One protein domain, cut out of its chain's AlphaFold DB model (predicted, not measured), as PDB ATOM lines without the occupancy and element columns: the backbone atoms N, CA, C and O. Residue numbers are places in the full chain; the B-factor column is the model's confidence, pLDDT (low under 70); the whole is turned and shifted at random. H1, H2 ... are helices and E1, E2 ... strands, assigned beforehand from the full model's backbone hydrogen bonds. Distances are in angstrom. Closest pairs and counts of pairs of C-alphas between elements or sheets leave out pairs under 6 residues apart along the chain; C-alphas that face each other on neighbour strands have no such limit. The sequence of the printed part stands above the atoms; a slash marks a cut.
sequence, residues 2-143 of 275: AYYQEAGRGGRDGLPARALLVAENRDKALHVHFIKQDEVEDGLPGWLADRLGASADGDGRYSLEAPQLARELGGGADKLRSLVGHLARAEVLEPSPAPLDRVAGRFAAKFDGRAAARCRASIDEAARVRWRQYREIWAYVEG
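What this domain is: This is residues 2 to 143 of the 275 residues of the protein "RecQ family zinc-binding domain-containing protein" of Thermoleophilaceae bacterium (UniProt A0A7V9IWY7). A small head, made of a three-stranded sheet with H3 and H5 packed over one face, sits at one end of a long arm of two helices side by side. H6 starts at the head and runs out from it, H2 runs beside its outer part the opposite way, and at the far end the long loop of residues 8 to 24 joins H2 to the small H1, away from the other elements. The printed part has 142 residues, mostly helix by class, in the order H1 H2 H3 E1 H4 H5 E2 E3 H6; the sheet's order is E1 E3 E2, antiparallel. The whole is loose, with a radius of gyration of the C-alphas of 19.5 A, and only just elongated, spanning 63 by 32 by 26 A.

How they stand to each other: H1, residues 2 to 7, touches no helix and is not on the sheet. H2, residues 25 to 37, touches residues 127 to 138 of H6, residues 113 to 142, at a shallow tilt of 7 degrees, opposite ways; their closest C-alphas, of Ile 35 and Arg 130, are 6.7 A apart. H3, residues 44 to 55, is on the sheet of E1, residues 61 to 65, E3, residues 102 to 107, and E2, residues 93 to 96, at a height of 10.2 A. H4, residues 66 to 72, only grazes this sheet with its residues 66 to 69. H5, residues 77 to 89, is on the same face as H3 at a height of 8.3 A, over E2 and along the strands, at 15 degrees on the local plane. H3 and H5 touch, about perpendicular at 83 degrees, the C-alphas of Pro 45 and Leu 83 closest at 6.3 A. H5 touches H6 at a steep tilt of 57 degrees, the C-alphas of His 86 and Cys 119 closest at 5.6 A. E1, H4, H5 and E2 form a split strand-helix-strand unit, two strands running the same way with E3 between them, its crossover right-handed. N 62 and O 105 of E1 and E3 are 2.9 A apart, and N 94 and O 106 of the hairpin E2 and E3 are 2.8 A apart, both within hydrogen-bond range. In H1, H3, H4, H5 and H6 every O i to N i+4 pair is within hydrogen-bond range; in H2, 8 of 9 are.

Where its parts are: H1 begins at C-alpha 2, (-22.846, -26.355, -31.598). H2 is 19.0 A long, H3 16.6 A, H5 18.5 A and E3 15.2 A. H6 is 43.2 A long and ends at C-alpha 142, (-38.183, -17.688, -27.677).

The domain as a whole: The C-alphas farthest apart, of Pro 16 and Gly 58, are 62.8 A apart. The link from H1 to H2 is long; the printed part has no cut, and no printed residue is under 70 in pLDDT.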
ATOM      1  N   ALA A   2     -23.794 -27.352 -31.055       90.38
ATOM      2  CA  ALA A   2     -22.846 -26.355 -31.598       90.38
ATOM      3  C   ALA A   2     -22.826 -25.009 -30.841       90.38
ATOM      4  O   ALA A   2     -21.761 -24.507 -30.496       90.38
ATOM      5  N   TYR A   3     -24.003 -24.470 -30.503       91.81
ATOM      6  CA  TYR A   3     -24.116 -23.232 -29.724       91.81
ATOM      7  C   TYR A   3     -23.371 -23.297 -28.380       91.81
ATOM      8  O   TYR A   3     -22.674 -22.354 -28.022       91.81
ATOM      9  N   TYR A   4     -23.478 -24.413 -27.654       91.94
ATOM     10  CA  TYR A   4     -22.819 -24.577 -26.357       91.94
ATOM     11  C   TYR A   4     -21.295 -24.621 -26.488       91.94
ATOM     12  O   TYR A   4     -20.595 -23.999 -25.693       91.94
ATOM     13  N   GLN A   5     -20.785 -25.311 -27.512       92.19
ATOM     14  CA  GLN A   5     -19.346 -25.378 -27.778       92.19
ATOM     15  C   GLN A   5     -18.763 -23.993 -28.065       92.19
ATOM     16  O   GLN A   5     -17.729 -23.637 -27.504       92.19
ATOM     17  N   GLU A   6     -19.449 -23.193 -28.882       94.44
ATOM     18  CA  GLU A   6     -18.999 -21.844 -29.223       94.44
ATOM     19  C   GLU A   6     -19.144 -20.869 -28.045       94.44
ATOM     20  O   GLU A   6     -18.199 -20.149 -27.724       94.44
ATOM     21  N   ALA A   7     -20.267 -20.906 -27.318       92.12
ATOM     22  CA  ALA A   7     -20.457 -20.097 -26.112       92.12
ATOM     23  C   ALA A   7     -19.427 -20.435 -25.013       92.12
ATOM     24  O   ALA A   7     -18.916 -19.537 -24.345       92.12
ATOM     25  N   GLY A   8     -19.071 -21.716 -24.861       90.44
ATOM     26  CA  GLY A   8     -18.096 -22.213 -23.883       90.44
ATOM     27  C   GLY A   8     -16.627 -21.917 -24.212       90.44
ATOM     28  O   GLY A   8     -15.727 -22.319 -23.466       90.44
ATOM     29  N   ARG A   9     -16.336 -21.233 -25.326       92.56
ATOM     30  CA  ARG A   9     -14.992 -20.691 -25.585       92.56
ATOM     31  C   ARG A   9     -14.696 -19.455 -24.732       92.56
ATOM     32  O   ARG A   9     -13.530 -19.218 -24.427       92.56
ATOM     33  N   GLY A  10     -15.721 -18.690 -24.350       92.38
ATOM     34  CA  GLY A  10     -15.581 -17.521 -23.479       92.38
ATOM     35  C   GLY A  10     -15.386 -17.894 -22.005       92.38
ATOM     36  O   GLY A  10     -15.851 -18.941 -21.563       92.38
ATOM     37  N   GLY A  11     -14.706 -17.033 -21.239       90.12
ATOM     38  CA  GLY A  11     -14.561 -17.179 -19.780       90.12
ATOM     39  C   GLY A  11     -13.658 -18.333 -19.324       90.12
ATOM     40  O   GLY A  11     -13.734 -18.758 -18.175       90.12
ATOM     41  N   ARG A  12     -12.806 -18.871 -20.211       93.00
ATOM     42  CA  ARG A  12     -11.830 -19.934 -19.876       93.00
ATOM     43  C   ARG A  12     -10.705 -19.468 -18.951       93.00
ATOM     44  O   ARG A  12     -10.025 -20.291 -18.354       93.00
ATOM     45  N   ASP A  13     -10.525 -18.160 -18.849       94.38
ATOM     46  CA  ASP A  13      -9.654 -17.470 -17.899       94.38
ATOM     47  C   ASP A  13     -10.290 -17.317 -16.504       94.38
ATOM     48  O   ASP A  13      -9.654 -16.796 -15.591       94.38
ATOM     49  N   GLY A  14     -11.537 -17.768 -16.322       89.94
ATOM     50  CA  GLY A  14     -12.291 -17.625 -15.077       89.94
ATOM     51  C   GLY A  14     -12.911 -16.240 -14.878       89.94
ATOM     52  O   GLY A  14     -13.584 -16.025 -13.868       89.94
ATOM     53  N   LEU A  15     -12.729 -15.306 -15.818       90.88
ATOM     54  CA  LEU A  15     -13.360 -13.992 -15.761       90.88
ATOM     55  C   LEU A  15     -14.805 -14.049 -16.290       90.88
ATOM     56  O   LEU A  15     -15.147 -14.914 -17.105       90.88
ATOM     57  N   PRO A  16     -15.687 -13.123 -15.860       89.69
ATOM     58  CA  PRO A  16     -17.044 -13.052 -16.382       89.69
ATOM     59  C   PRO A  16     -17.070 -12.867 -17.905       89.69
ATOM     60  O   PRO A  16     -16.502 -11.915 -18.439       89.69
ATOM     61  N   ALA A  17     -17.804 -13.737 -18.597       91.38
ATOM     62  CA  ALA A  17     -18.039 -13.655 -20.036       91.38
ATOM     63  C   ALA A  17     -19.541 -13.612 -20.343       91.38
ATOM     64  O   ALA A  17     -20.368 -14.129 -19.590       91.38
ATOM     65  N   ARG A  18     -19.899 -12.997 -21.475       91.00
ATOM     66  CA  ARG A  18     -21.279 -12.925 -21.970       91.00
ATOM     67  C   ARG A  18     -21.374 -13.610 -23.328       91.00
ATOM     68  O   ARG A  18     -20.611 -13.285 -24.231       91.00
ATOM     69  N   ALA A  19     -22.336 -14.516 -23.471       92.94
ATOM     70  CA  ALA A  19     -22.696 -15.120 -24.748       92.94
ATOM     71  C   ALA A  19     -23.998 -14.485 -25.252       92.94
ATOM     72  O   ALA A  19     -25.047 -14.649 -24.628       92.94
ATOM     73  N   LEU A  20     -23.930 -13.754 -26.367       92.44
ATOM     74  CA  LEU A  20     -25.085 -13.124 -27.006       92.44
ATOM     75  C   LEU A  20     -25.492 -13.932 -28.242       92.44
ATOM     76  O   LEU A  20     -24.689 -14.107 -29.155       92.44
ATOM     77  N   LEU A  21     -26.739 -14.405 -28.271       91.88
ATOM     78  CA  LEU A  21     -27.348 -15.022 -29.448       91.88
ATOM     79  C   LEU A  21     -28.333 -14.031 -30.070       91.88
ATOM     80  O   LEU A  21     -29.313 -13.655 -29.432       91.88
ATOM     81  N   VAL A  22     -28.069 -13.619 -31.308       89.62
ATOM     82  CA  VAL A  22     -28.981 -12.790 -32.104       89.62
ATOM     83  C   VAL A  22     -29.726 -13.706 -33.067       89.62
ATOM     84  O   VAL A  22     -29.097 -14.505 -33.756       89.62
ATOM     85  N   ALA A  23     -31.053 -13.599 -33.097       88.44
ATOM     86  CA  ALA A  23     -31.908 -14.392 -33.971       88.44
ATOM     87  C   ALA A  23     -33.079 -13.550 -34.490       88.44
ATOM     88  O   ALA A  23     -33.606 -12.689 -33.784       88.44
ATOM     89  N   GLU A  24     -33.508 -13.831 -35.715       85.69
ATOM     90  CA  GLU A  24     -34.634 -13.190 -36.386       85.69
ATOM     91  C   GLU A  24     -35.629 -14.229 -36.927       85.69
ATOM     92  O   GLU A  24     -35.295 -15.383 -37.199       85.69
ATOM     93  N   ASN A  25     -36.871 -13.811 -37.193       79.94
ATOM     94  CA  ASN A  25     -37.894 -14.692 -37.778       79.94
ATOM     95  C   ASN A  25     -37.489 -15.296 -39.133       79.94
ATOM     96  O   ASN A  25     -37.942 -16.390 -39.480       79.94
ATOM     97  N   ARG A  26     -36.623 -14.622 -39.900       80.75
ATOM     98  CA  ARG A  26     -36.103 -15.160 -41.165       80.75
ATOM     99  C   ARG A  26     -35.252 -16.415 -40.958       80.75
ATOM    100  O   ARG A  26     -35.277 -17.300 -41.813       80.75
ATOM    101  N   ASP A  27     -34.576 -16.532 -39.816       87.81
ATOM    102  CA  ASP A  27     -33.719 -17.675 -39.504       87.81
ATOM    103  C   ASP A  27     -34.570 -18.940 -39.301       87.81
ATOM    104  O   ASP A  27     -34.169 -20.034 -39.701       87.81
ATOM    105  N   LYS A  28     -35.812 -18.802 -38.797       86.69
ATOM    106  CA  LYS A  28     -36.779 -19.918 -38.714       86.69
ATOM    107  C   LYS A  28     -37.051 -20.505 -40.086       86.69
ATOM    108  O   LYS A  28     -36.989 -21.718 -40.280       86.69
ATOM    109  N   ALA A  29     -37.372 -19.628 -41.035       81.69
ATOM    110  CA  ALA A  29     -37.699 -20.028 -42.394       81.69
ATOM    111  C   ALA A  29     -36.493 -20.677 -43.083       81.69
ATOM    112  O   ALA A  29     -36.675 -21.639 -43.828       81.69
ATOM    113  N   LEU A  30     -35.283 -20.186 -42.804       85.31
ATOM    114  CA  LEU A  30     -34.048 -20.755 -43.326       85.31
ATOM    115  C   LEU A  30     -33.788 -22.167 -42.775       85.31
ATOM    116  O   LEU A  30     -33.538 -23.079 -43.557       85.31
ATOM    117  N   HIS A  31     -33.935 -22.387 -41.463       87.75
ATOM    118  CA  HIS A  31     -33.820 -23.734 -40.888       87.75
ATOM    119  C   HIS A  31     -34.858 -24.698 -41.477       87.75
ATOM    120  O   HIS A  31     -34.512 -25.807 -41.874       87.75
ATOM    121  N   VAL A  32     -36.124 -24.277 -41.587       88.38
ATOM    122  CA  VAL A  32     -37.179 -25.096 -42.211       88.38
ATOM    123  C   VAL A  32     -36.848 -25.413 -43.670       88.38
ATOM    124  O   VAL A  32     -37.103 -26.527 -44.122       88.38
ATOM    125  N   HIS A  33     -36.289 -24.454 -44.409       85.44
ATOM    126  CA  HIS A  33     -35.874 -24.663 -45.792       85.44
ATOM    127  C   HIS A  33     -34.799 -25.749 -45.904       85.44
ATOM    128  O   HIS A  33     -34.990 -26.678 -46.682       85.44
ATOM    129  N   PHE A  34     -33.736 -25.683 -45.096       85.12
ATOM    130  CA  PHE A  34     -32.680 -26.700 -45.107       85.12
ATOM    131  C   PHE A  34     -33.195 -28.084 -44.697       85.12
ATOM    132  O   PHE A  34     -32.909 -29.064 -45.373       85.12
ATOM    133  N   ILE A  35     -34.047 -28.167 -43.668       87.38
ATOM    134  CA  ILE A  35     -34.648 -29.445 -43.251       87.38
ATOM    135  C   ILE A  35     -35.448 -30.085 -44.389       87.38
ATOM    136  O   ILE A  35     -35.379 -31.299 -44.565       87.38
ATOM    137  N   LYS A  36     -36.185 -29.272 -45.157       86.31
ATOM    138  CA  LYS A  36     -36.956 -29.734 -46.317       86.31
ATOM    139  C   LYS A  36     -36.083 -30.086 -47.518       86.31
ATOM    140  O   LYS A  36     -36.406 -31.023 -48.233       86.31
ATOM    141  N   GLN A  37     -34.995 -29.356 -47.765       82.19
ATOM    142  CA  GLN A  37     -34.047 -29.708 -48.832       82.19
ATOM    143  C   GLN A  37     -33.364 -31.058 -48.581       82.19
ATOM    144  O   GLN A  37     -33.047 -31.763 -49.536       82.19
ATOM    145  N   ASP A  38     -33.188 -31.424 -47.311       80.00
ATOM    146  CA  ASP A  38     -32.638 -32.711 -46.882       80.00
ATOM    147  C   ASP A  38     -33.673 -33.854 -46.874       80.00
ATOM    148  O   ASP A  38     -33.348 -34.979 -46.474       80.00
ATOM    149  N   GLU A  39     -34.927 -33.601 -47.270       84.12
ATOM    150  CA  GLU A  39     -35.917 -34.665 -47.445       84.12
ATOM    151  C   GLU A  39     -35.504 -35.572 -48.612       84.12
ATOM    152  O   GLU A  39     -35.122 -35.135 -49.701       84.12
ATOM    153  N   VAL A  40     -35.536 -36.877 -48.352       85.44
ATOM    154  CA  VAL A  40     -35.128 -37.901 -49.309       85.44
ATOM    155  C   VAL A  40     -36.375 -38.423 -50.002       85.44
ATOM    156  O   VAL A  40     -37.279 -38.938 -49.353       85.44
ATOM    157  N   GLU A  41     -36.406 -38.315 -51.325       87.69
ATOM    158  CA  GLU A  41     -37.467 -38.902 -52.140       87.69
ATOM    159  C   GLU A  41     -37.385 -40.436 -52.117       87.69
ATOM    160  O   GLU A  41     -36.304 -41.015 -52.249       87.69
ATOM    161  N   ASP A  42     -38.542 -41.090 -52.011       84.81
ATOM    162  CA  ASP A  42     -38.685 -42.538 -51.798       84.81
ATOM    163  C   ASP A  42     -37.911 -43.432 -52.784       84.81
ATOM    164  O   ASP A  42     -37.469 -44.518 -52.409       84.81
ATOM    165  N   GLY A  43     -37.751 -43.005 -54.040       89.94
ATOM    166  CA  GLY A  43     -37.076 -43.788 -55.082       89.94
ATOM    167  C   GLY A  43     -35.550 -43.672 -55.081       89.94
ATOM    168  O   GLY A  43     -34.866 -44.547 -55.614       89.94
ATOM    169  N   LEU A  44     -34.993 -42.620 -54.473       93.88
ATOM    170  CA  LEU A  44     -33.558 -42.333 -54.546       93.88
ATOM    171  C   LEU A  44     -32.674 -43.375 -53.847       93.88
ATOM    172  O   LEU A  44     -31.623 -43.696 -54.405       93.88
ATOM    173  N   PRO A  45     -33.044 -43.944 -52.678       96.38
ATOM    174  CA  PRO A  45     -32.234 -44.984 -52.051       96.38
ATOM    175  C   PRO A  45     -32.074 -46.228 -52.928       96.38
ATOM    176  O   PRO A  45     -30.960 -46.728 -53.069       96.38
ATOM    177  N   GLY A  46     -33.166 -46.698 -53.541       96.69
ATOM    178  CA  GLY A  46     -33.137 -47.859 -54.433       96.69
ATOM    179  C   GLY A  46     -32.321 -47.583 -55.688       96.69
ATOM    180  O   GLY A  46     -31.410 -48.341 -56.001       96.69
ATOM    181  N   TRP A  47     -32.557 -46.432 -56.326       96.19
ATOM    182  CA  TRP A  47     -31.772 -45.996 -57.479       96.19
ATOM    183  C   TRP A  47     -30.266 -45.955 -57.175       96.19
ATOM    184  O   TRP A  47     -29.462 -46.461 -57.958       96.19
ATOM    185  N   LEU A  48     -29.870 -45.391 -56.026       96.94
ATOM    186  CA  LEU A  48     -28.458 -45.302 -55.656       96.94
ATOM    187  C   LEU A  48     -27.873 -46.689 -55.379       96.94
ATOM    188  O   LEU A  48     -26.761 -46.973 -55.818       96.94
ATOM    189  N   ALA A  49     -28.608 -47.555 -54.679       97.31
ATOM    190  CA  ALA A  49     -28.175 -48.922 -54.425       97.31
ATOM    191  C   ALA A  49     -27.961 -49.700 -55.732       97.31
ATOM    192  O   ALA A  49     -26.910 -50.319 -55.897       97.31
ATOM    193  N   ASP A  50     -28.892 -49.602 -56.682       96.25
ATOM    194  CA  ASP A  50     -28.771 -50.229 -58.002       96.25
ATOM    195  C   ASP A  50     -27.572 -49.673 -58.774       96.25
ATOM    196  O   ASP A  50     -26.804 -50.430 -59.373       96.25
ATOM    197  N   ARG A  51     -27.355 -48.353 -58.719       96.50
ATOM    198  CA  ARG A  51     -26.229 -47.708 -59.403       96.50
ATOM    199  C   ARG A  51     -24.878 -48.164 -58.856       96.50
ATOM    200  O   ARG A  51     -23.982 -48.460 -59.648       96.50
ATOM    201  N   LEU A  52     -24.735 -48.224 -57.530       96.25
ATOM    202  CA  LEU A  52     -23.519 -48.698 -56.864       96.25
ATOM    203  C   LEU A  52     -23.306 -50.197 -57.112       96.25
ATOM    204  O   LEU A  52     -22.208 -50.594 -57.495       96.25
ATOM    205  N   GLY A  53     -24.357 -51.010 -56.978       96.19
ATOM    206  CA  GLY A  53     -24.307 -52.452 -57.221       96.19
ATOM    207  C   GLY A  53     -23.923 -52.800 -58.661       96.19
ATOM    208  O   GLY A  53     -23.094 -53.676 -58.873       96.19
ATOM    209  N   ALA A  54     -24.436 -52.065 -59.652       95.62
ATOM    210  CA  ALA A  54     -24.073 -52.248 -61.061       95.62
ATOM    211  C   ALA A  54     -22.616 -51.862 -61.384       95.62
ATOM    212  O   ALA A  54     -22.090 -52.262 -62.419       95.62
ATOM    213  N   SER A  55     -21.977 -51.056 -60.530       95.50
ATOM    214  CA  SER A  55     -20.568 -50.663 -60.671       95.50
ATOM    215  C   SER A  55     -19.602 -51.539 -59.874       95.50
ATOM    216  O   SER A  55     -18.390 -51.362 -59.993       95.50
ATOM    217  N   ALA A  56     -20.133 -52.418 -59.021       96.00
ATOM    218  CA  ALA A  56     -19.334 -53.230 -58.127       96.00
ATOM    219  C   ALA A  56     -18.602 -54.340 -58.898       96.00
ATOM    220  O   ALA A  56     -19.153 -54.928 -59.831       96.00
ATOM    221  N   ASP A  57     -17.359 -54.626 -58.513       95.25
ATOM    222  CA  ASP A  57     -16.579 -55.729 -59.077       95.25
ATOM    223  C   ASP A  57     -17.049 -57.108 -58.563       95.25
ATOM    224  O   ASP A  57     -18.025 -57.225 -57.818       95.25
ATOM    225  N   GLY A  58     -16.353 -58.181 -58.959       90.38
ATOM    226  CA  GLY A  58     -16.674 -59.551 -58.531       90.38
ATOM    227  C   GLY A  58     -16.587 -59.780 -57.017       90.38
ATOM    228  O   GLY A  58     -17.237 -60.688 -56.502       90.38
ATOM    229  N   ASP A  59     -15.854 -58.924 -56.299       92.56
ATOM    230  CA  ASP A  59     -15.759 -58.921 -54.839       92.56
ATOM    231  C   ASP A  59     -16.757 -57.945 -54.193       92.56
ATOM    232  O   ASP A  59     -16.715 -57.733 -52.975       92.56
ATOM    233  N   GLY A  60     -17.644 -57.338 -54.984       94.44
ATOM    234  CA  GLY A  60     -18.633 -56.365 -54.545       94.44
ATOM    235  C   GLY A  60     -18.055 -54.979 -54.258       94.44
ATOM    236  O   GLY A  60     -18.747 -54.159 -53.660       94.44
ATOM    237  N   ARG A  61     -16.807 -54.676 -54.623       97.12
ATOM    238  CA  ARG A  61     -16.205 -53.362 -54.357       97.12
ATOM    239  C   ARG A  61     -16.644 -52.362 -55.413       97.12
ATOM    240  O   ARG A  61     -16.520 -52.623 -56.604       97.12
ATOM    241  N   TYR A  62     -17.105 -51.197 -54.978       96.31
ATOM    242  CA  TYR A  62     -17.441 -50.084 -55.857       96.31
ATOM    243  C   TYR A  62     -16.544 -48.884 -55.554       96.31
ATOM    244  O   TYR A  62     -16.129 -48.661 -54.412       96.31
ATOM    245  N   SER A  63     -16.270 -48.075 -56.576       96.94
ATOM    246  CA  SER A  63     -15.640 -46.772 -56.390       96.94
ATOM    247  C   SER A  63     -15.985 -45.834 -57.541       96.94
ATOM    248  O   SER A  63     -15.535 -46.024 -58.670       96.94
ATOM    249  N   LEU A  64     -16.769 -44.802 -57.241       96.62
ATOM    250  CA  LEU A  64     -17.356 -43.890 -58.223       96.62
ATOM    251  C   LEU A  64     -17.039 -42.434 -57.888       96.62
ATOM    252  O   LEU A  64     -16.812 -42.086 -56.728       96.62
ATOM    253  N   GLU A  65     -17.083 -41.582 -58.909       96.88
ATOM    254  CA  GLU A  65     -16.924 -40.135 -58.773       96.88
ATOM    255  C   GLU A  65     -18.152 -39.522 -58.085       96.88
ATOM    256  O   GLU A  65     -19.260 -39.499 -58.635       96.88
ATOM    257  N   ALA A  66     -17.958 -38.985 -56.880       95.44
ATOM    258  CA  ALA A  66     -19.013 -38.361 -56.091       95.44
ATOM    259  C   ALA A  66     -19.691 -37.182 -56.825       95.44
ATOM    260  O   ALA A  66     -20.925 -37.118 -56.805       95.44
ATOM    261  N   PRO A  67     -18.967 -36.286 -57.536       95.44
ATOM    262  CA  PRO A  67     -19.595 -35.191 -58.280       95.44
ATOM    263  C   PRO A  67     -20.487 -35.661 -59.432       95.44
ATOM    264  O   PRO A  67     -21.438 -34.974 -59.807       95.44
ATOM    265  N   GLN A  68     -20.187 -36.816 -60.032       94.50
ATOM    266  CA  GLN A  68     -21.032 -37.384 -61.075       94.50
ATOM    267  C   GLN A  68     -22.312 -37.967 -60.471       94.50
ATOM    268  O   GLN A  68     -23.400 -37.583 -60.893       94.50
ATOM    269  N   LEU A  69     -22.189 -38.807 -59.441       95.06
ATOM    270  CA  LEU A  69     -23.346 -39.396 -58.760       95.06
ATOM    271  C   LEU A  69     -24.281 -38.336 -58.169       95.06
ATOM    272  O   LEU A  69     -25.496 -38.460 -58.276       95.06
ATOM    273  N   ALA A  70     -23.733 -37.275 -57.571       93.44
ATOM    274  CA  ALA A  70     -24.535 -36.184 -57.023       93.44
ATOM    275  C   ALA A  70     -25.373 -35.485 -58.112       93.44
ATOM    276  O   ALA A  70     -26.559 -35.230 -57.904       93.44
ATOM    277  N   ARG A  71     -24.787 -35.245 -59.298       92.12
ATOM    278  CA  ARG A  71     -25.512 -34.686 -60.451       92.12
ATOM    279  C   ARG A  71     -26.612 -35.621 -60.949       92.12
ATOM    280  O   ARG A  71     -27.712 -35.148 -61.211       92.12
ATOM    281  N   GLU A  72     -26.331 -36.920 -61.052       92.81
ATOM    282  CA  GLU A  72     -27.319 -37.933 -61.459       92.81
ATOM    283  C   GLU A  72     -28.490 -38.028 -60.460       92.81
ATOM    284  O   GLU A  72     -29.639 -38.152 -60.874       92.81
ATOM    285  N   LEU A  73     -28.224 -37.870 -59.157       89.56
ATOM    286  CA  LEU A  73     -29.237 -37.805 -58.092       89.56
ATOM    287  C   LEU A  73     -30.097 -36.528 -58.110       89.56
ATOM    288  O   LEU A  73     -31.029 -36.417 -57.310       89.56
ATOM    289  N   GLY A  74     -29.752 -35.529 -58.930       85.56
ATOM    290  CA  GLY A  74     -30.371 -34.202 -58.874       85.56
ATOM    291  C   GLY A  74     -30.110 -33.474 -57.548       85.56
ATOM    292  O   GLY A  74     -30.946 -32.691 -57.098       85.56
ATOM    293  N   GLY A  75     -28.982 -33.759 -56.884       79.88
ATOM    294  CA  GLY A  75     -28.658 -33.246 -55.553       79.88
ATOM    295  C   GLY A  75     -27.207 -32.790 -55.389       79.88
ATOM    296  O   GLY A  75     -26.408 -32.785 -56.320       79.88
ATOM    297  N   GLY A  76     -26.866 -32.382 -54.165       86.38
ATOM    298  CA  GLY A  76     -25.499 -32.033 -53.772       86.38
ATOM    299  C   GLY A  76     -24.739 -33.197 -53.130       86.38
ATOM    300  O   GLY A  76     -25.303 -34.257 -52.845       86.38
ATOM    301  N   ALA A  77     -23.457 -32.972 -52.832       88.50
ATOM    302  CA  ALA A  77     -22.606 -33.949 -52.150       88.50
ATOM    303  C   ALA A  77     -23.163 -34.377 -50.776       88.50
ATOM    304  O   ALA A  77     -23.013 -35.536 -50.391       88.50
ATOM    305  N   ASP A  78     -23.847 -33.479 -50.059       88.12
ATOM    306  CA  ASP A  78     -24.492 -33.789 -48.776       88.12
ATOM    307  C   ASP A  78     -25.642 -34.791 -48.919       88.12
ATOM    308  O   ASP A  78     -25.702 -35.762 -48.162       88.12
ATOM    309  N   LYS A  79     -26.498 -34.628 -49.940       89.94
ATOM    310  CA  LYS A  79     -27.597 -35.565 -50.234       89.94
ATOM    311  C   LYS A  79     -27.048 -36.957 -50.561       89.94
ATOM    312  O   LYS A  79     -27.530 -37.946 -50.014       89.94
ATOM    313  N   LEU A  80     -25.992 -37.030 -51.379       93.94
ATOM    314  CA  LEU A  80     -25.301 -38.285 -51.699       93.94
ATOM    315  C   LEU A  80     -24.718 -38.952 -50.442       93.94
ATOM    316  O   LEU A  80     -24.994 -40.124 -50.194       93.94
ATOM    317  N   ARG A  81     -23.956 -38.218 -49.621       92.56
ATOM    318  CA  ARG A  81     -23.384 -38.752 -48.370       92.56
ATOM    319  C   ARG A  81     -24.460 -39.249 -47.407       92.56
ATOM    320  O   ARG A  81     -24.312 -40.323 -46.826       92.56
ATOM    321  N   SER A  82     -25.544 -38.489 -47.261       92.75
ATOM    322  CA  SER A  82     -26.687 -38.861 -46.428       92.75
ATOM    323  C   SER A  82     -27.312 -40.180 -46.895       92.75
ATOM    324  O   SER A  82     -27.458 -41.111 -46.101       92.75
ATOM    325  N   LEU A  83     -27.588 -40.309 -48.200       95.50
ATOM    326  CA  LEU A  83     -28.122 -41.532 -48.807       95.50
ATOM    327  C   LEU A  83     -27.199 -42.741 -48.614       95.50
ATOM    328  O   LEU A  83     -27.673 -43.801 -48.210       95.50
ATOM    329  N   VAL A  84     -25.888 -42.582 -48.828       96.56
ATOM    330  CA  VAL A  84     -24.895 -43.640 -48.558       96.56
ATOM    331  C   VAL A  84     -24.956 -44.074 -47.092       96.56
ATOM    332  O   VAL A  84     -24.980 -45.269 -46.807       96.56
ATOM    333  N   GLY A  85     -25.054 -43.126 -46.155       96.25
ATOM    334  CA  GLY A  85     -25.199 -43.427 -44.730       96.25
ATOM    335  C   GLY A  85     -26.497 -44.169 -44.387       96.25
ATOM    336  O   GLY A  85     -26.489 -45.067 -43.545       96.25
ATOM    337  N   HIS A  86     -27.615 -43.833 -45.035       97.00
ATOM    338  CA  HIS A  86     -28.884 -44.549 -44.862       97.00
ATOM    339  C   HIS A  86     -28.840 -45.968 -45.437       97.00
ATOM    340  O   HIS A  86     -29.302 -46.899 -44.781       97.00
ATOM    341  N   LEU A  87     -28.227 -46.151 -46.608       97.88
ATOM    342  CA  LEU A  87     -28.013 -47.467 -47.210       97.88
ATOM    343  C   LEU A  87     -27.062 -48.337 -46.378       97.88
ATOM    344  O   LEU A  87     -27.306 -49.533 -46.231       97.88
ATOM    345  N   ALA A  88     -26.036 -47.744 -45.766       98.00
ATOM    346  CA  ALA A  88     -25.159 -48.448 -44.836       98.00
ATOM    347  C   ALA A  88     -25.905 -48.908 -43.574       98.00
ATOM    348  O   ALA A  88     -25.815 -50.069 -43.187       98.00
ATOM    349  N   ARG A  89     -26.737 -48.041 -42.973       97.31
ATOM    350  CA  ARG A  89     -27.620 -48.421 -41.848       97.31
ATOM    351  C   ARG A  89     -28.675 -49.464 -42.229       97.31
ATOM    352  O   ARG A  89     -29.164 -50.178 -41.361       97.31
ATOM    353  N   ALA A  90     -29.026 -49.550 -43.510       97.31
ATOM    354  CA  ALA A  90     -29.887 -50.591 -44.055       97.31
ATOM    355  C   ALA A  90     -29.128 -51.875 -44.445       97.31
ATOM    356  O   ALA A  90     -29.759 -52.783 -44.988       97.31
ATOM    357  N   GLU A  91     -27.819 -51.954 -44.163       97.62
ATOM    358  CA  GLU A  91     -26.900 -53.066 -44.473       97.62
ATOM    359  C   GLU A  91     -26.797 -53.394 -45.973       97.62
ATOM    360  O   GLU A  91     -26.542 -54.527 -46.370       97.62
ATOM    361  N   VAL A  92     -27.017 -52.398 -46.828       98.00
ATOM    362  CA  VAL A  92     -26.885 -52.530 -48.290       98.00
ATOM    363  C   VAL A  92     -25.441 -52.266 -48.709       98.00
ATOM    364  O   VAL A  92     -24.931 -52.885 -49.640       98.00
ATOM    365  N   LEU A  93     -24.772 -51.351 -48.003       97.88
ATOM    366  CA  LEU A  93     -23.414 -50.903 -48.288       97.88
ATOM    367  C   LEU A  93     -22.537 -50.992 -47.040       97.88
ATOM    368  O   LEU A  93     -22.987 -50.723 -45.929       97.88
ATOM    369  N   GLU A  94     -21.254 -51.231 -47.259       97.81
ATOM    370  CA  GLU A  94     -20.177 -51.044 -46.293       97.81
ATOM    371  C   GLU A  94     -19.243 -49.956 -46.848       97.81
ATOM    372  O   GLU A  94     -18.362 -50.253 -47.659       97.81
ATOM    373  N   PRO A  95     -19.461 -48.672 -46.505       96.56
ATOM    374  CA  PRO A  95     -18.635 -47.582 -47.013       96.56
ATOM    375  C   PRO A  95     -17.188 -47.695 -46.526       96.56
ATOM    376  O   PRO A  95     -16.941 -47.970 -45.352       96.56
ATOM    377  N   SER A  96     -16.238 -47.396 -47.408       96.12
ATOM    378  CA  SER A  96     -14.809 -47.329 -47.089       96.12
ATOM    379  C   SER A  96     -14.328 -45.876 -47.071       96.12
ATOM    380  O   SER A  96     -14.867 -45.051 -47.814       96.12
ATOM    381  N   PRO A  97     -13.291 -45.536 -46.279       94.50
ATOM    382  CA  PRO A  97     -12.638 -44.235 -46.372       94.50
ATOM    383  C   PRO A  97     -12.203 -43.941 -47.811       94.50
ATOM    384  O   PRO A  97     -11.546 -44.764 -48.450       94.50
ATOM    385  N   ALA A  98     -12.569 -42.765 -48.312       92.12
ATOM    386  CA  ALA A  98     -12.267 -42.326 -49.665       92.12
ATOM    387  C   ALA A  98     -11.984 -40.814 -49.687       92.12
ATOM    388  O   ALA A  98     -12.472 -40.089 -48.812       92.12
ATOM    389  N   PRO A  99     -11.213 -40.324 -50.672       92.44
ATOM    390  CA  PRO A  99     -11.120 -38.899 -50.972       92.44
ATOM    391  C   PRO A  99     -12.504 -38.256 -51.184       92.44
ATOM    392  O   PRO A  99     -13.453 -38.932 -51.572       92.44
ATOM    393  N   LEU A 100     -12.628 -36.946 -50.936       87.69
ATOM    394  CA  LEU A 100     -13.917 -36.226 -50.961       87.69
ATOM    395  C   LEU A 100     -14.639 -36.259 -52.319       87.69
ATOM    396  O   LEU A 100     -15.856 -36.080 -52.374       87.69
ATOM    397  N   ASP A 101     -13.895 -36.451 -53.403       94.31
ATOM    398  CA  ASP A 101     -14.380 -36.572 -54.775       94.31
ATOM    399  C   ASP A 101     -14.823 -37.998 -55.132       94.31
ATOM    400  O   ASP A 101     -15.359 -38.209 -56.220       94.31
ATOM    401  N   ARG A 102     -14.693 -38.970 -54.221       95.75
ATOM    402  CA  ARG A 102     -15.092 -40.360 -54.459       95.75
ATOM    403  C   ARG A 102     -16.059 -40.889 -53.408       95.75
ATOM    404  O   ARG A 102     -16.033 -40.520 -52.238       95.75
ATOM    405  N   VAL A 103     -16.892 -41.830 -53.837       96.19
ATOM    406  CA  VAL A 103     -17.655 -42.714 -52.951       96.19
ATOM    407  C   VAL A 103     -17.179 -44.132 -53.216       96.19
ATOM    408  O   VAL A 103     -17.313 -44.631 -54.334       96.19
ATOM    409  N   ALA A 104     -16.613 -44.769 -52.194       96.94
ATOM    410  CA  ALA A 104     -16.081 -46.121 -52.283       96.94
ATOM    411  C   ALA A 104     -16.591 -46.986 -51.132       96.94
ATOM    412  O   ALA A 104     -16.992 -46.482 -50.080       96.94
ATOM    413  N   GLY A 105     -16.581 -48.294 -51.338       97.31
ATOM    414  CA  GLY A 105     -17.034 -49.252 -50.343       97.31
ATOM    415  C   GLY A 105     -17.299 -50.614 -50.952       97.31
ATOM    416  O   GLY A 105     -16.862 -50.915 -52.067       97.31
ATOM    417  N   ARG A 106     -18.036 -51.431 -50.208       97.75
ATOM    418  CA  ARG A 106     -18.504 -52.740 -50.643       97.75
ATOM    419  C   ARG A 106     -20.022 -52.782 -50.693       97.75
ATOM    420  O   ARG A 106     -20.702 -52.284 -49.802       97.75
ATOM    421  N   PHE A 107     -20.555 -53.377 -51.745       97.12
ATOM    422  CA  PHE A 107     -21.958 -53.717 -51.865       97.12
ATOM    423  C   PHE A 107     -22.207 -55.011 -51.086       97.12
ATOM    424  O   PHE A 107     -21.727 -56.077 -51.471       97.12
ATOM    425  N   ALA A 108     -22.896 -54.897 -49.952       95.25
ATOM    426  CA  ALA A 108     -23.057 -55.990 -48.998       95.25
ATOM    427  C   ALA A 108     -24.271 -56.869 -49.327       95.25
ATOM    428  O   ALA A 108     -24.202 -58.094 -49.232       95.25
ATOM    429  N   ALA A 109     -25.381 -56.254 -49.743       94.75
ATOM    430  CA  ALA A 109     -26.625 -56.958 -50.029       94.75
ATOM    431  C   ALA A 109     -27.483 -56.208 -51.053       94.75
ATOM    432  O   ALA A 109     -27.380 -54.993 -51.211       94.75
ATOM    433  N   LYS A 110     -28.380 -56.937 -51.728       94.50
ATOM    434  CA  LYS A 110     -29.361 -56.340 -52.645       94.50
ATOM    435  C   LYS A 110     -30.338 -55.432 -51.893       94.50
ATOM    436  O   LYS A 110     -30.737 -55.735 -50.769       94.50
ATOM    437  N   PHE A 111     -30.784 -54.364 -52.552       97.12
ATOM    438  CA  PHE A 111     -31.826 -53.481 -52.034       97.12
ATOM    439  C   PHE A 111     -33.215 -54.113 -52.210       97.12
ATOM    440  O   PHE A 111     -33.950 -53.815 -53.147       97.12
ATOM    441  N   ASP A 112     -33.550 -55.051 -51.328       96.38
ATOM    442  CA  ASP A 112     -34.850 -55.717 -51.305       96.38
ATOM    443  C   ASP A 112     -35.893 -54.955 -50.460       96.38
ATOM    444  O   ASP A 112     -35.634 -53.886 -49.903       96.38
ATOM    445  N   GLY A 113     -37.101 -55.516 -50.332       96.19
ATOM    446  CA  GLY A 113     -38.169 -54.903 -49.534       96.19
ATOM    447  C   GLY A 113     -37.819 -54.725 -48.049       96.19
ATOM    448  O   GLY A 113     -38.280 -53.770 -47.419       96.19
ATOM    449  N   ARG A 114     -36.973 -55.595 -47.478       96.50
ATOM    450  CA  ARG A 114     -36.530 -55.485 -46.081       96.50
ATOM    451  C   ARG A 114     -35.499 -54.366 -45.933       96.50
ATOM    452  O   ARG A 114     -35.612 -53.557 -45.011       96.50
ATOM    453  N   ALA A 115     -34.529 -54.285 -46.841       96.94
ATOM    454  CA  ALA A 115     -33.570 -53.189 -46.911       96.94
ATOM    455  C   ALA A 115     -34.276 -51.841 -47.120       96.94
ATOM    456  O   ALA A 115     -33.975 -50.879 -46.411       96.94
ATOM    457  N   ALA A 116     -35.279 -51.788 -48.000       96.75
ATOM    458  CA  ALA A 116     -36.091 -50.598 -48.228       96.75
ATOM    459  C   ALA A 116     -36.818 -50.135 -46.955       96.75
ATOM    460  O   ALA A 116     -36.775 -48.949 -46.622       96.75
ATOM    461  N   ALA A 117     -37.422 -51.058 -46.199       96.50
ATOM    462  CA  ALA A 117     -38.083 -50.738 -44.934       96.50
ATOM    463  C   ALA A 117     -37.103 -50.178 -43.884       96.50
ATOM    464  O   ALA A 117     -37.396 -49.165 -43.247       96.50
ATOM    465  N   ARG A 118     -35.914 -50.784 -43.735       97.19
ATOM    466  CA  ARG A 118     -34.867 -50.289 -42.818       97.19
ATOM    467  C   ARG A 118     -34.332 -48.921 -43.229       97.19
ATOM    468  O   ARG A 118     -34.168 -48.042 -42.384       97.19
ATOM    469  N   CYS A 119     -34.089 -48.730 -44.524       96.81
ATOM    470  CA  CYS A 119     -33.612 -47.467 -45.074       96.81
ATOM    471  C   CYS A 119     -34.624 -46.343 -44.819       96.81
ATOM    472  O   CYS A 119     -34.262 -45.302 -44.270       96.81
ATOM    473  N   ARG A 120     -35.910 -46.592 -45.103       95.75
ATOM    474  CA  ARG A 120     -37.006 -45.656 -44.822       95.75
ATOM    475  C   ARG A 120     -37.093 -45.304 -43.339       95.75
ATOM    476  O   ARG A 120     -37.094 -44.127 -43.003       95.75
ATOM    477  N   ALA A 121     -37.060 -46.297 -42.449       96.00
ATOM    478  CA  ALA A 121     -37.057 -46.051 -41.007       96.00
ATOM    479  C   ALA A 121     -35.865 -45.177 -40.565       96.00
ATOM    480  O   ALA A 121     -36.019 -44.299 -39.718       96.00
ATOM    481  N   SER A 122     -34.685 -45.378 -41.165       95.75
ATOM    482  CA  SER A 122     -33.505 -44.550 -40.902       95.75
ATOM    483  C   SER A 122     -33.660 -43.108 -41.402       95.75
ATOM    484  O   SER A 122     -33.217 -42.184 -40.716       95.75
ATOM    485  N   ILE A 123     -34.255 -42.908 -42.581       94.62
ATOM    486  CA  ILE A 123     -34.541 -41.585 -43.158       94.62
ATOM    487  C   ILE A 123     -35.554 -40.840 -42.286       94.62
ATOM    488  O   ILE A 123     -35.303 -39.698 -41.894       94.62
ATOM    489  N   ASP A 124     -36.650 -41.508 -41.921       94.06
ATOM    490  CA  ASP A 124     -37.703 -40.942 -41.078       94.06
ATOM    491  C   ASP A 124     -37.153 -40.519 -39.716       94.06
ATOM    492  O   ASP A 124     -37.466 -39.434 -39.225       94.06
ATOM    493  N   GLU A 125     -36.298 -41.342 -39.103       94.69
ATOM    494  CA  GLU A 125     -35.691 -40.995 -37.821       94.69
ATOM    495  C   GLU A 125     -34.754 -39.790 -37.936       94.69
ATOM    496  O   GLU A 125     -34.835 -38.869 -37.123       94.69
ATOM    497  N   ALA A 126     -33.927 -39.725 -38.983       92.25
ATOM    498  CA  ALA A 126     -33.082 -38.557 -39.220       92.25
ATOM    499  C   ALA A 126     -33.914 -37.277 -39.424       92.25
ATOM    500  O   ALA A 126     -33.573 -36.225 -38.879       92.25
ATOM    501  N   ALA A 127     -35.037 -37.361 -40.145       91.44
ATOM    502  CA  ALA A 127     -35.966 -36.246 -40.300       91.44
ATOM    503  C   ALA A 127     -36.592 -35.829 -38.955       91.44
ATOM    504  O   ALA A 127     -36.639 -34.637 -38.640       91.44
ATOM    505  N   ARG A 128     -37.019 -36.790 -38.120       93.62
ATOM    506  CA  ARG A 128     -37.543 -36.512 -36.770       93.62
ATOM    507  C   ARG A 128     -36.512 -35.822 -35.884       93.62
ATOM    508  O   ARG A 128     -36.866 -34.866 -35.196       93.62
ATOM    509  N   VAL A 129     -35.259 -36.277 -35.902       92.56
ATOM    510  CA  VAL A 129     -34.162 -35.662 -35.139       92.56
ATOM    511  C   VAL A 129     -33.939 -34.216 -35.579       92.56
ATOM    512  O   VAL A 129     -33.935 -33.329 -34.726       92.56
ATOM    513  N   ARG A 130     -33.858 -33.941 -36.889       91.75
ATOM    514  CA  ARG A 130     -33.706 -32.570 -37.415       91.75
ATOM    515  C   ARG A 130     -34.841 -31.646 -36.968       91.75
ATOM    516  O   ARG A 130     -34.599 -30.546 -36.472       91.75
ATOM    517  N   TRP A 131     -36.090 -32.100 -37.085       94.25
ATOM    518  CA  TRP A 131     -37.253 -31.327 -36.640       94.25
ATOM    519  C   TRP A 131     -37.282 -31.105 -35.128       94.25
ATOM    520  O   TRP A 131     -37.707 -30.041 -34.674       94.25
ATOM    521  N   ARG A 132     -36.829 -32.086 -34.343       93.88
ATOM    522  CA  ARG A 132     -36.686 -31.952 -32.892       93.88
ATOM    523  C   ARG A 132     -35.648 -30.887 -32.542       93.88
ATOM    524  O   ARG A 132     -35.988 -29.960 -31.818       93.88
ATOM    525  N   GLN A 133     -34.450 -30.958 -33.126       92.06
ATOM    526  CA  GLN A 133     -33.380 -29.971 -32.925       92.06
ATOM    527  C   GLN A 133     -33.830 -28.552 -33.297       92.06
ATOM    528  O   GLN A 133     -33.586 -27.609 -32.548       92.06
ATOM    529  N   TYR A 134     -34.552 -28.401 -34.414       93.44
ATOM    530  CA  TYR A 134     -35.170 -27.130 -34.798       93.44
ATOM    531  C   TYR A 134     -36.121 -26.599 -33.720       93.44
ATOM    532  O   TYR A 134     -36.043 -25.433 -33.340       93.44
ATOM    533  N   ARG A 135     -37.024 -27.439 -33.205       93.44
ATOM    534  CA  ARG A 135     -37.969 -27.019 -32.159       93.44
ATOM    535  C   ARG A 135     -37.250 -26.667 -30.862       93.44
ATOM    536  O   ARG A 135     -37.618 -25.685 -30.232       93.44
ATOM    537  N   GLU A 136     -36.227 -27.431 -30.490       92.88
ATOM    538  CA  GLU A 136     -35.434 -27.193 -29.282       92.88
ATOM    539  C   GLU A 136     -34.687 -25.857 -29.336       92.88
ATOM    540  O   GLU A 136     -34.774 -25.083 -28.383       92.88
ATOM    541  N   ILE A 137     -34.007 -25.533 -30.446       92.50
ATOM    542  CA  ILE A 137     -33.279 -24.258 -30.544       92.50
ATOM    543  C   ILE A 137     -34.231 -23.058 -30.541       92.50
ATOM    544  O   ILE A 137     -33.940 -22.048 -29.908       92.50
ATOM    545  N   TRP A 138     -35.400 -23.166 -31.178       93.56
ATOM    546  CA  TRP A 138     -36.381 -22.079 -31.160       93.56
ATOM    547  C   TRP A 138     -37.097 -21.952 -29.818       93.56
ATOM    548  O   TRP A 138     -37.317 -20.834 -29.366       93.56
ATOM    549  N   ALA A 139     -37.360 -23.058 -29.119       92.94
ATOM    550  CA  ALA A 139     -37.804 -23.007 -27.730       92.94
ATOM    551  C   ALA A 139     -36.745 -22.355 -26.822       92.94
ATOM    552  O   ALA A 139     -37.095 -21.597 -25.920       92.94
ATOM    553  N   TYR A 140     -35.454 -22.592 -27.079       93.88
ATOM    554  CA  TYR A 140     -34.364 -21.928 -26.364       93.88
ATOM    555  C   TYR A 140     -34.302 -20.421 -26.639       93.88
ATOM    556  O   TYR A 140     -34.056 -19.662 -25.708       93.88
ATOM    557  N   VAL A 141     -34.522 -19.985 -27.883       92.50
ATOM    558  CA  VAL A 141     -34.493 -18.563 -28.276       92.50
ATOM    559  C   VAL A 141     -35.718 -17.808 -27.755       92.50
ATOM    560  O   VAL A 141     -35.588 -16.724 -27.195       92.50
ATOM    561  N   GLU A 142     -36.909 -18.379 -27.925       91.75
ATOM    562  CA  GLU A 142     -38.183 -17.688 -27.677       91.75
ATOM    563  C   GLU A 142     -38.764 -17.951 -26.293       91.75
ATOM    564  O   GLU A 142     -39.687 -17.260 -25.870       91.75
ATOM    565  N   GLY A 143     -38.242 -18.956 -25.592       91.19
ATOM    566  CA  GLY A 143     -38.712 -19.322 -24.269       91.19
ATOM    567  C   GLY A 143     -38.480 -18.224 -23.236       91.19
ATOM    568  O   GLY A 143     -37.569 -17.401 -23.346       91.19
TER     569      GLY A 143